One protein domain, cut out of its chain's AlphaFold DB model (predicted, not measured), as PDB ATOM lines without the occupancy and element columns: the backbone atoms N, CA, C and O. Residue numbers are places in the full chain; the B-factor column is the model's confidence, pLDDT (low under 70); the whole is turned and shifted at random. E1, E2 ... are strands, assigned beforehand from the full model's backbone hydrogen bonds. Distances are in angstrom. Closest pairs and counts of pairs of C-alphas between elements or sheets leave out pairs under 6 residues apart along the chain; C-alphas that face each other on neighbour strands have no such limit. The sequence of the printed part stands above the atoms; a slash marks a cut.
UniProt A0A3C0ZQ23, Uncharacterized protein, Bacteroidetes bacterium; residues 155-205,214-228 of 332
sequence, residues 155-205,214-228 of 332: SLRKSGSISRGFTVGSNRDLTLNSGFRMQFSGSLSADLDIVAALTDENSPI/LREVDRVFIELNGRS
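AT A GLANCE: This is residues 155 to 205 and 214 to 228 of the 332 residues of an uncharacterized protein of Bacteroidetes bacterium (UniProt A0A3C0ZQ23). The domain is one long, narrow ribbon of antiparallel strands: the hairpin of E1 and E2 makes its length, and the shorter E3 and E4 lie side by side along the half of E2 nearer its last residue, which leaves the other end two strands wide. The printed stretches at the cut, residues 200 to 205 and 214 to 220, lead away from the sheet on the side of E3 and E4. The printed part has 66 residues, with no named helix and four strands in the order E1, E2, E3, E4 along the chain and across the sheet, and its class is all strand. It is extended, with a radius of gyration of the C-alphas of 17.0 A, and the C-alphas span 59 by 27 by 14 A, a rod.

HOW THE PARTS SIT: E1, residues 157 to 169, is an edge strand and forms a hairpin with E2, residues 172 to 189, through a tight link. The two are antiparallel at 177 degrees; C-alphas 160 and 182 face each other at 4.2 A, and N 161 and O 181, at 2.8 A, are within hydrogen-bond range. E2 bends by 57 degrees at residue 186. Through another tight link it forms a hairpin with E3, residues 192 to 199, antiparallel at 170 degrees. C-alphas 187 and 193 face each other at 4.3 A, and N 182 and O 198 are 2.8 A apart, within hydrogen-bond range. E1, E2 and E3 form a meander, each strand the antiparallel neighbour of the one before. E4, residues 221 to 226, is the other edge strand, antiparallel to E3 at 174 degrees. C-alphas 196 and 222 face each other at 4.3 A, and N 223 and O 195, at 2.7 A, are within hydrogen-bond range. E1 and E4 are apart. The sheet is twisted, its C-alphas lying up to 5.8 A off the best plane through them.

IN THESE COORDINATES: E1 begins at C-alpha 157, at (21.756, 40.465, -25.822), and is 39.5 A long from first to last C-alpha. E2, the longest strand with 18 residues, measures 51.3 A and ends at C-alpha 189, at (11.102, 49.332, -28.573). E3 has 8 residues and measures 23.5 A. E4 has 6 residues, measures 16.5 A and ends at C-alpha 226, at (9.555, 46.853, -37.339).

THE WHOLE: The two C-alphas farthest apart, those of Ser 170 and Ser 228, are 59.8 A apart. The link from E3 to E4 runs across the cut; residues 206 to 213 are not printed, and C-alphas 205 and 214 are 8.7 A apart. The mean pLDDT of the printed part is 81.3, and residues 201 to 205 and 214 to 218 are under 70.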
ATOM      1  N   SER A 155      18.153  45.930 -22.574       71.88
ATOM      2  CA  SER A 155      17.369  44.828 -23.162       71.88
ATOM      3  C   SER A 155      18.102  44.040 -24.254       71.88
ATOM      4  O   SER A 155      17.580  43.036 -24.743       71.88
ATOM      5  N   LEU A 156      19.302  44.467 -24.655       80.31
ATOM      6  CA  LEU A 156      20.024  43.863 -25.771       80.31
ATOM      7  C   LEU A 156      20.982  42.760 -25.331       80.31
ATOM      8  O   LEU A 156      21.889  42.963 -24.519       80.31
ATOM      9  N   ARG A 157      20.838  41.594 -25.962       85.50
ATOM     10  CA  ARG A 157      21.756  40.465 -25.822       85.50
ATOM     11  C   ARG A 157      22.979  40.699 -26.690       85.50
ATOM     12  O   ARG A 157      22.856  40.964 -27.885       85.50
ATOM     13  N   LYS A 158      24.157  40.574 -26.086       83.31
ATOM     14  CA  LYS A 158      25.459  40.821 -26.711       83.31
ATOM     15  C   LYS A 158      26.336  39.588 -26.551       83.31
ATOM     16  O   LYS A 158      26.436  39.042 -25.455       83.31
ATOM     17  N   SER A 159      26.977  39.161 -27.629       85.25
ATOM     18  CA  SER A 159      27.908  38.035 -27.623       85.25
ATOM     19  C   SER A 159      29.016  38.265 -28.638       85.25
ATOM     20  O   SER A 159      28.751  38.667 -29.769       85.25
ATOM     21  N   GLY A 160      30.259  38.002 -28.260       84.94
ATOM     22  CA  GLY A 160      31.385  38.211 -29.155       84.94
ATOM     23  C   GLY A 160      32.730  38.164 -28.452       84.94
ATOM     24  O   GLY A 160      32.813  37.933 -27.248       84.94
ATOM     25  N   SER A 161      33.779  38.409 -29.222       81.88
ATOM     26  CA  SER A 161      35.160  38.467 -28.770       81.88
ATOM     27  C   SER A 161      35.928  39.529 -29.547       81.88
ATOM     28  O   SER A 161      35.759  39.682 -30.760       81.88
ATOM     29  N   ILE A 162      36.821  40.216 -28.847       82.69
ATOM     30  CA  ILE A 162      37.860  41.055 -29.435       82.69
ATOM     31  C   ILE A 162      39.212  40.491 -29.002       82.69
ATOM     32  O   ILE A 162      39.468  40.332 -27.810       82.69
ATOM     33  N   SER A 163      40.065  40.157 -29.961       81.06
ATOM     34  CA  SER A 163      41.428  39.689 -29.742       81.06
ATOM     35  C   SER A 163      42.409  40.673 -30.377       81.06
ATOM     36  O   SER A 163      42.194  41.178 -31.476       81.06
ATOM     37  N   ARG A 164      43.488  40.984 -29.658       83.88
ATOM     38  CA  ARG A 164      44.612  41.785 -30.151       83.88
ATOM     39  C   ARG A 164      45.892  41.064 -29.758       83.88
ATOM     40  O   ARG A 164      46.237  41.030 -28.581       83.88
ATOM     41  N   GLY A 165      46.543  40.439 -30.727       81.69
ATOM     42  CA  GLY A 165      47.824  39.765 -30.567       81.69
ATOM     43  C   GLY A 165      48.921  40.538 -31.282       81.69
ATOM     44  O   GLY A 165      48.673  41.194 -32.287       81.69
ATOM     45  N   PHE A 166      50.143  40.453 -30.785       84.81
ATOM     46  CA  PHE A 166      51.316  40.956 -31.484       84.81
ATOM     47  C   PHE A 166      52.288  39.798 -31.687       84.81
ATOM     48  O   PHE A 166      52.448  38.958 -30.803       84.81
ATOM     49  N   THR A 167      52.907  39.726 -32.860       83.19
ATOM     50  CA  THR A 167      53.897  38.698 -33.183       83.19
ATOM     51  C   THR A 167      55.253  39.363 -33.343       83.19
ATOM     52  O   THR A 167      55.392  40.313 -34.111       83.19
ATOM     53  N   VAL A 168      56.252  38.855 -32.623       85.81
ATOM     54  CA  VAL A 168      57.654  39.280 -32.729       85.81
ATOM     55  C   VAL A 168      58.461  38.089 -33.230       85.81
ATOM     56  O   VAL A 168      58.359  36.999 -32.669       85.81
ATOM     57  N   GLY A 169      59.242  38.277 -34.294       84.25
ATOM     58  CA  GLY A 169      60.119  37.246 -34.847       84.25
ATOM     59  C   GLY A 169      61.556  37.744 -34.955       84.25
ATOM     60  O   GLY A 169      61.781  38.921 -35.200       84.25
ATOM     61  N   SER A 170      62.534  36.848 -34.817       78.62
ATOM     62  CA  SER A 170      63.966  37.194 -34.855       78.62
ATOM     63  C   SER A 170      64.430  37.833 -36.172       78.62
ATOM     64  O   SER A 170      65.407  38.566 -36.155       78.62
ATOM     65  N   ASN A 171      63.709  37.605 -37.277       81.62
ATOM     66  CA  ASN A 171      63.958  38.181 -38.607       81.62
ATOM     67  C   ASN A 171      62.663  38.711 -39.259       81.62
ATOM     68  O   ASN A 171      62.476  38.589 -40.471       81.62
ATOM     69  N   ARG A 172      61.699  39.188 -38.464       75.56
ATOM     70  CA  ARG A 172      60.429  39.732 -38.972       75.56
ATOM     71  C   ARG A 172      60.056  40.975 -38.188       75.56
ATOM     72  O   ARG A 172      60.244  41.009 -36.974       75.56
ATOM     73  N   ASP A 173      59.477  41.946 -38.880       82.38
ATOM     74  CA  ASP A 173      58.915  43.125 -38.235       82.38
ATOM     75  C   ASP A 173      57.787  42.737 -37.270       82.38
ATOM     76  O   ASP A 173      57.119  41.710 -37.433       82.38
ATOM     77  N   LEU A 174      57.578  43.574 -36.252       84.31
ATOM     78  CA  LEU A 174      56.455  43.457 -35.327       84.31
ATOM     79  C   LEU A 174      55.141  43.522 -36.114       84.31
ATOM     80  O   LEU A 174      54.834  44.548 -36.723       84.31
ATOM     81  N   THR A 175      54.334  42.465 -36.049       80.56
ATOM     82  CA  THR A 175      53.001  42.461 -36.664       80.56
ATOM     83  C   THR A 175      51.910  42.480 -35.603       80.56
ATOM     84  O   THR A 175      51.958  41.742 -34.619       80.56
ATOM     85  N   LEU A 176      50.915  43.344 -35.802       82.12
ATOM     86  CA  LEU A 176      49.712  43.409 -34.978       82.12
ATOM     87  C   LEU A 176      48.604  42.597 -35.657       82.12
ATOM     88  O   LEU A 176      48.175  42.935 -36.756       82.12
ATOM     89  N   ASN A 177      48.119  41.565 -34.976       78.62
ATOM     90  CA  ASN A 177      46.987  40.752 -35.400       78.62
ATOM     91  C   ASN A 177      45.760  41.131 -34.566       78.62
ATOM     92  O   ASN A 177      45.791  41.068 -33.337       78.62
ATOM     93  N   SER A 178      44.669  41.511 -35.223       77.88
ATOM     94  CA  SER A 178      43.401  41.841 -34.571       77.88
ATOM     95  C   SER A 178      42.315  40.896 -35.068       77.88
ATOM     96  O   SER A 178      42.207  40.660 -36.266       77.88
ATOM     97  N   GLY A 179      41.522  40.357 -34.148       81.69
ATOM     98  CA  GLY A 179      40.318  39.594 -34.446       81.69
ATOM     99  C   GLY A 179      39.131  40.245 -33.758       81.69
ATOM    100  O   GLY A 179      39.168  40.535 -32.563       81.69
ATOM    101  N   PHE A 180      38.065  40.505 -34.502       84.56
ATOM    102  CA  PHE A 180      36.865  41.121 -33.955       84.56
ATOM    103  C   PHE A 180      35.633  40.403 -34.478       84.56
ATOM    104  O   PHE A 180      35.429  40.314 -35.686       84.56
ATOM    105  N   ARG A 181      34.815  39.907 -33.548       86.00
ATOM    106  CA  ARG A 181      33.552  39.231 -33.824       86.00
ATOM    107  C   ARG A 181      32.545  39.659 -32.779       86.00
ATOM    108  O   ARG A 181      32.696  39.323 -31.611       86.00
ATOM    109  N   MET A 182      31.504  40.364 -33.186       86.81
ATOM    110  CA  MET A 182      30.404  40.734 -32.310       86.81
ATOM    111  C   MET A 182      29.067  40.457 -32.963       86.81
ATOM    112  O   MET A 182      28.869  40.662 -34.156       86.81
ATOM    113  N   GLN A 183      28.138  39.999 -32.143       89.12
ATOM    114  CA  GLN A 183      26.747  39.799 -32.484       89.12
ATOM    115  C   GLN A 183      25.916  40.439 -31.387       89.12
ATOM    116  O   GLN A 183      26.219  40.298 -30.197       89.12
ATOM    117  N   PHE A 184      24.868  41.146 -31.779       88.69
ATOM    118  CA  PHE A 184      23.904  41.650 -30.820       88.69
ATOM    119  C   PHE A 184      22.493  41.577 -31.378       88.69
ATOM    120  O   PHE A 184      22.275  41.675 -32.584       88.69
ATOM    121  N   SER A 185      21.539  41.349 -30.482       92.12
ATOM    122  CA  SER A 185      20.129  41.240 -30.832       92.12
ATOM    123  C   SER A 185      19.230  41.631 -29.668       92.12
ATOM    124  O   SER A 185      19.606  41.483 -28.503       92.12
ATOM    125  N   GLY A 186      18.032  42.105 -29.984       90.44
ATOM    126  CA  GLY A 186      16.973  42.343 -29.011       90.44
ATOM    127  C   GLY A 186      16.030  43.454 -29.447       90.44
ATOM    128  O   GLY A 186      16.165  44.004 -30.539       90.44
ATOM    129  N   SER A 187      15.084  43.781 -28.575       89.81
ATOM    130  CA  SER A 187      14.068  44.796 -28.843       89.81
ATOM    131  C   SER A 187      14.555  46.175 -28.403       89.81
ATOM    132  O   SER A 187      14.954  46.368 -27.250       89.81
ATOM    133  N   LEU A 188      14.519  47.128 -29.336       84.06
ATOM    134  CA  LEU A 188      14.843  48.540 -29.117       84.06
ATOM    135  C   LEU A 188      13.600  49.330 -28.666       84.06
ATOM    136  O   LEU A 188      13.715  50.319 -27.945       84.06
ATOM    137  N   SER A 189      12.408  48.879 -29.069       85.25
ATOM    138  CA  SER A 189      11.102  49.332 -28.573       85.25
ATOM    139  C   SER A 189      10.067  48.200 -28.691       85.25
ATOM    140  O   SER A 189      10.406  47.102 -29.123       85.25
ATOM    141  N   ALA A 190       8.806  48.442 -28.313       85.50
ATOM    142  CA  ALA A 190       7.746  47.425 -28.369       85.50
ATOM    143  C   ALA A 190       7.456  46.885 -29.786       85.50
ATOM    144  O   ALA A 190       6.984  45.762 -29.921       85.50
ATOM    145  N   ASP A 191       7.741  47.675 -30.824       89.19
ATOM    146  CA  ASP A 191       7.461  47.349 -32.229       89.19
ATOM    147  C   ASP A 191       8.740  47.392 -33.094       89.19
ATOM    148  O   ASP A 191       8.639  47.518 -34.317       89.19
ATOM    149  N   LEU A 192       9.936  47.363 -32.487       90.06
ATOM    150  CA  LEU A 192      11.211  47.471 -33.202       90.06
ATOM    151  C   LEU A 192      12.280  46.557 -32.604       90.06
ATOM    152  O   LEU A 192      12.755  46.786 -31.490       90.06
ATOM    153  N   ASP A 193      12.728  45.601 -33.407       92.25
ATOM    154  CA  ASP A 193      13.823  44.695 -33.098       92.25
ATOM    155  C   ASP A 193      15.074  45.033 -33.908       92.25
ATOM    156  O   ASP A 193      15.006  45.516 -35.042       92.25
ATOM    157  N   ILE A 194      16.234  44.753 -33.322       92.25
ATOM    158  CA  ILE A 194      17.538  44.900 -33.959       92.25
ATOM    159  C   ILE A 194      18.290  43.572 -33.919       92.25
ATOM    160  O   ILE A 194      18.295  42.872 -32.905       92.25
ATOM    161  N   VAL A 195      18.953  43.235 -35.023       93.56
ATOM    162  CA  VAL A 195      19.898  42.120 -35.126       93.56
ATOM    163  C   VAL A 195      21.115  42.605 -35.891       93.56
ATOM    164  O   VAL A 195      20.989  43.197 -36.955       93.56
ATOM    165  N   ALA A 196      22.308  42.346 -35.377       91.81
ATOM    166  CA  ALA A 196      23.529  42.728 -36.060       91.81
ATOM    167  C   ALA A 196      24.633  41.701 -35.850       91.81
ATOM    168  O   ALA A 196      24.756  41.093 -34.784       91.81
ATOM    169  N   ALA A 197      25.470  41.566 -36.871       90.75
ATOM    170  CA  ALA A 197      26.726  40.844 -36.815       90.75
ATOM    171  C   ALA A 197      27.817  41.740 -37.399       90.75
ATOM    172  O   ALA A 197      27.684  42.250 -38.507       90.75
ATOM    173  N   LEU A 198      28.888  41.946 -36.644       86.88
ATOM    174  CA  LEU A 198      30.046  42.734 -37.037       86.88
ATOM    175  C   LEU A 198      31.274  41.839 -36.914       86.88
ATOM    176  O   LEU A 198      31.555  41.303 -35.841       86.88
ATOM    177  N   THR A 199      31.991  41.660 -38.014       82.94
ATOM    178  CA  THR A 199      33.190  40.826 -38.070       82.94
ATOM    179  C   THR A 199      34.235  41.507 -38.937       82.94
ATOM    180  O   THR A 199      33.919  41.978 -40.024       82.94
ATOM    181  N   ASP A 200      35.457  41.599 -38.425       75.38
ATOM    182  CA  ASP A 200      36.628  42.119 -39.156       75.38
ATOM    183  C   ASP A 200      37.547  40.972 -39.615       75.38
ATOM    184  O   ASP A 200      38.635  41.165 -40.146       75.38
ATOM    185  N   GLU A 201      37.119  39.731 -39.372       64.62
ATOM    186  CA  GLU A 201      37.862  38.553 -39.780       64.62
ATOM    187  C   GLU A 201      37.596  38.279 -41.261       64.62
ATOM    188  O   GLU A 201      36.475  37.977 -41.671       64.62
ATOM    189  N   ASN A 202      38.642  38.421 -42.069       55.62
ATOM    190  CA  ASN A 202      38.639  38.072 -43.478       55.62
ATOM    191  C   ASN A 202      39.273  36.683 -43.598       55.62
ATOM    192  O   ASN A 202      40.462  36.574 -43.897       55.62
ATOM    193  N   SER A 203      38.527  35.625 -43.272       51.16
ATOM    194  CA  SER A 203      39.034  34.265 -43.448       51.16
ATOM    195  C   SER A 203      38.628  33.772 -44.835       51.16
ATOM    196  O   SER A 203      37.455  33.465 -45.058       51.16
ATOM    197  N   PRO A 204      39.546  33.695 -45.819       47.84
ATOM    198  CA  PRO A 204      39.236  33.013 -47.062       47.84
ATOM    199  C   PRO A 204      39.043  31.522 -46.763       47.84
ATOM    200  O   PRO A 204      39.994  30.745 -46.763       47.84
ATOM    201  N   ILE A 205      37.799  31.110 -46.517       51.28
ATOM    202  CA  ILE A 205      37.432  29.698 -46.457       51.28
ATOM    203  C   ILE A 205      37.531  29.115 -47.866       51.28
ATOM    204  O   ILE A 205      36.628  29.251 -48.692       51.28
ATOM    205  N   LEU A 214      28.847  24.595 -45.917       53.00
ATOM    206  CA  LEU A 214      29.649  25.811 -45.811       53.00
ATOM    207  C   LEU A 214      28.892  26.817 -44.941       53.00
ATOM    208  O   LEU A 214      27.868  27.367 -45.349       53.00
ATOM    209  N   ARG A 215      29.383  27.043 -43.721       52.78
ATOM    210  CA  ARG A 215      28.858  28.087 -42.840       52.78
ATOM    211  C   ARG A 215      29.526  29.402 -43.225       52.78
ATOM    212  O   ARG A 215      30.725  29.561 -43.041       52.78
ATOM    213  N   GLU A 216      28.761  30.343 -43.768       56.50
ATOM    214  CA  GLU A 216      29.245  31.709 -43.992       56.50
ATOM    215  C   GLU A 216      29.276  32.447 -42.652       56.50
ATOM    216  O   GLU A 216      28.235  32.798 -42.092       56.50
ATOM    217  N   VAL A 217      30.481  32.625 -42.116       55.75
ATOM    218  CA  VAL A 217      30.732  33.158 -40.770       55.75
ATOM    219  C   VAL A 217      31.152  34.647 -40.803       55.75
ATOM    220  O   VAL A 217      31.219  35.286 -39.749       55.75
ATOM    221  N   ASP A 218      31.296  35.217 -42.013       67.75
ATOM    222  CA  ASP A 218      31.914  36.529 -42.280       67.75
ATOM    223  C   ASP A 218      30.936  37.542 -42.916       67.75
ATOM    224  O   ASP A 218      31.178  38.098 -43.992       67.75
ATOM    225  N   ARG A 219      29.769  37.744 -42.293       80.00
ATOM    226  CA  ARG A 219      28.803  38.772 -42.725       80.00
ATOM    227  C   ARG A 219      28.823  39.955 -41.771       80.00
ATOM    228  O   ARG A 219      28.733  39.760 -40.559       80.00
ATOM    229  N   VAL A 220      28.884  41.159 -42.333       89.56
ATOM    230  CA  VAL A 220      28.807  42.420 -41.591       89.56
ATOM    231  C   VAL A 220      27.482  43.083 -41.916       89.56
ATOM    232  O   VAL A 220      27.302  43.586 -43.022       89.56
ATOM    233  N   PHE A 221      26.543  43.081 -40.976       92.75
ATOM    234  CA  PHE A 221      25.237  43.692 -41.188       92.75
ATOM    235  C   PHE A 221      24.597  44.200 -39.898       92.75
ATOM    236  O   PHE A 221      24.894  43.732 -38.798       92.75
ATOM    237  N   ILE A 222      23.680  45.145 -40.072       94.69
ATOM    238  CA  ILE A 222      22.734  45.622 -39.071       94.69
ATOM    239  C   ILE A 222      21.354  45.553 -39.711       94.69
ATOM    240  O   ILE A 222      21.133  46.117 -40.779       94.69
ATOM    241  N   GLU A 223      20.434  44.869 -39.058       95.25
ATOM    242  CA  GLU A 223      19.059  44.678 -39.485       95.25
ATOM    243  C   GLU A 223      18.121  45.248 -38.423       95.25
ATOM    244  O   GLU A 223      18.265  44.977 -37.232       95.25
ATOM    245  N   LEU A 224      17.177  46.063 -38.875       95.06
ATOM    246  CA  LEU A 224      16.111  46.653 -38.087       95.06
ATOM    247  C   LEU A 224      14.792  46.099 -38.600       95.06
ATOM    248  O   LEU A 224      14.478  46.262 -39.779       95.06
ATOM    249  N   ASN A 225      14.013  45.500 -37.712       94.81
ATOM    250  CA  ASN A 225      12.736  44.891 -38.038       94.81
ATOM    251  C   ASN A 225      11.637  45.554 -37.221       94.81
ATOM    252  O   ASN A 225      11.579  45.410 -36.003       94.81
ATOM    253  N   GLY A 226      10.779  46.306 -37.903       93.25
ATOM    254  CA  GLY A 226       9.555  46.853 -37.339       93.25
ATOM    255  C   GLY A 226       8.322  46.071 -37.788       93.25
ATOM    256  O   GLY A 226       8.384  45.216 -38.674       93.25
ATOM    257  N   ARG A 227       7.155  46.401 -37.225       90.25
ATOM    258  CA  ARG A 227       5.886  45.726 -37.568       90.25
ATOM    259  C   ARG A 227       5.525  45.807 -39.059       90.25
ATOM    260  O   ARG A 227       5.028  44.841 -39.631       90.25
ATOM    261  N   SER A 228       5.761  46.959 -39.686       89.88
ATOM    262  CA  SER A 228       5.387  47.241 -41.082       89.88
ATOM    263  C   SER A 228       6.549  47.732 -41.944       89.88
ATOM    264  O   SER A 228       6.340  48.125 -43.087       89.88
TER     265      SER A 228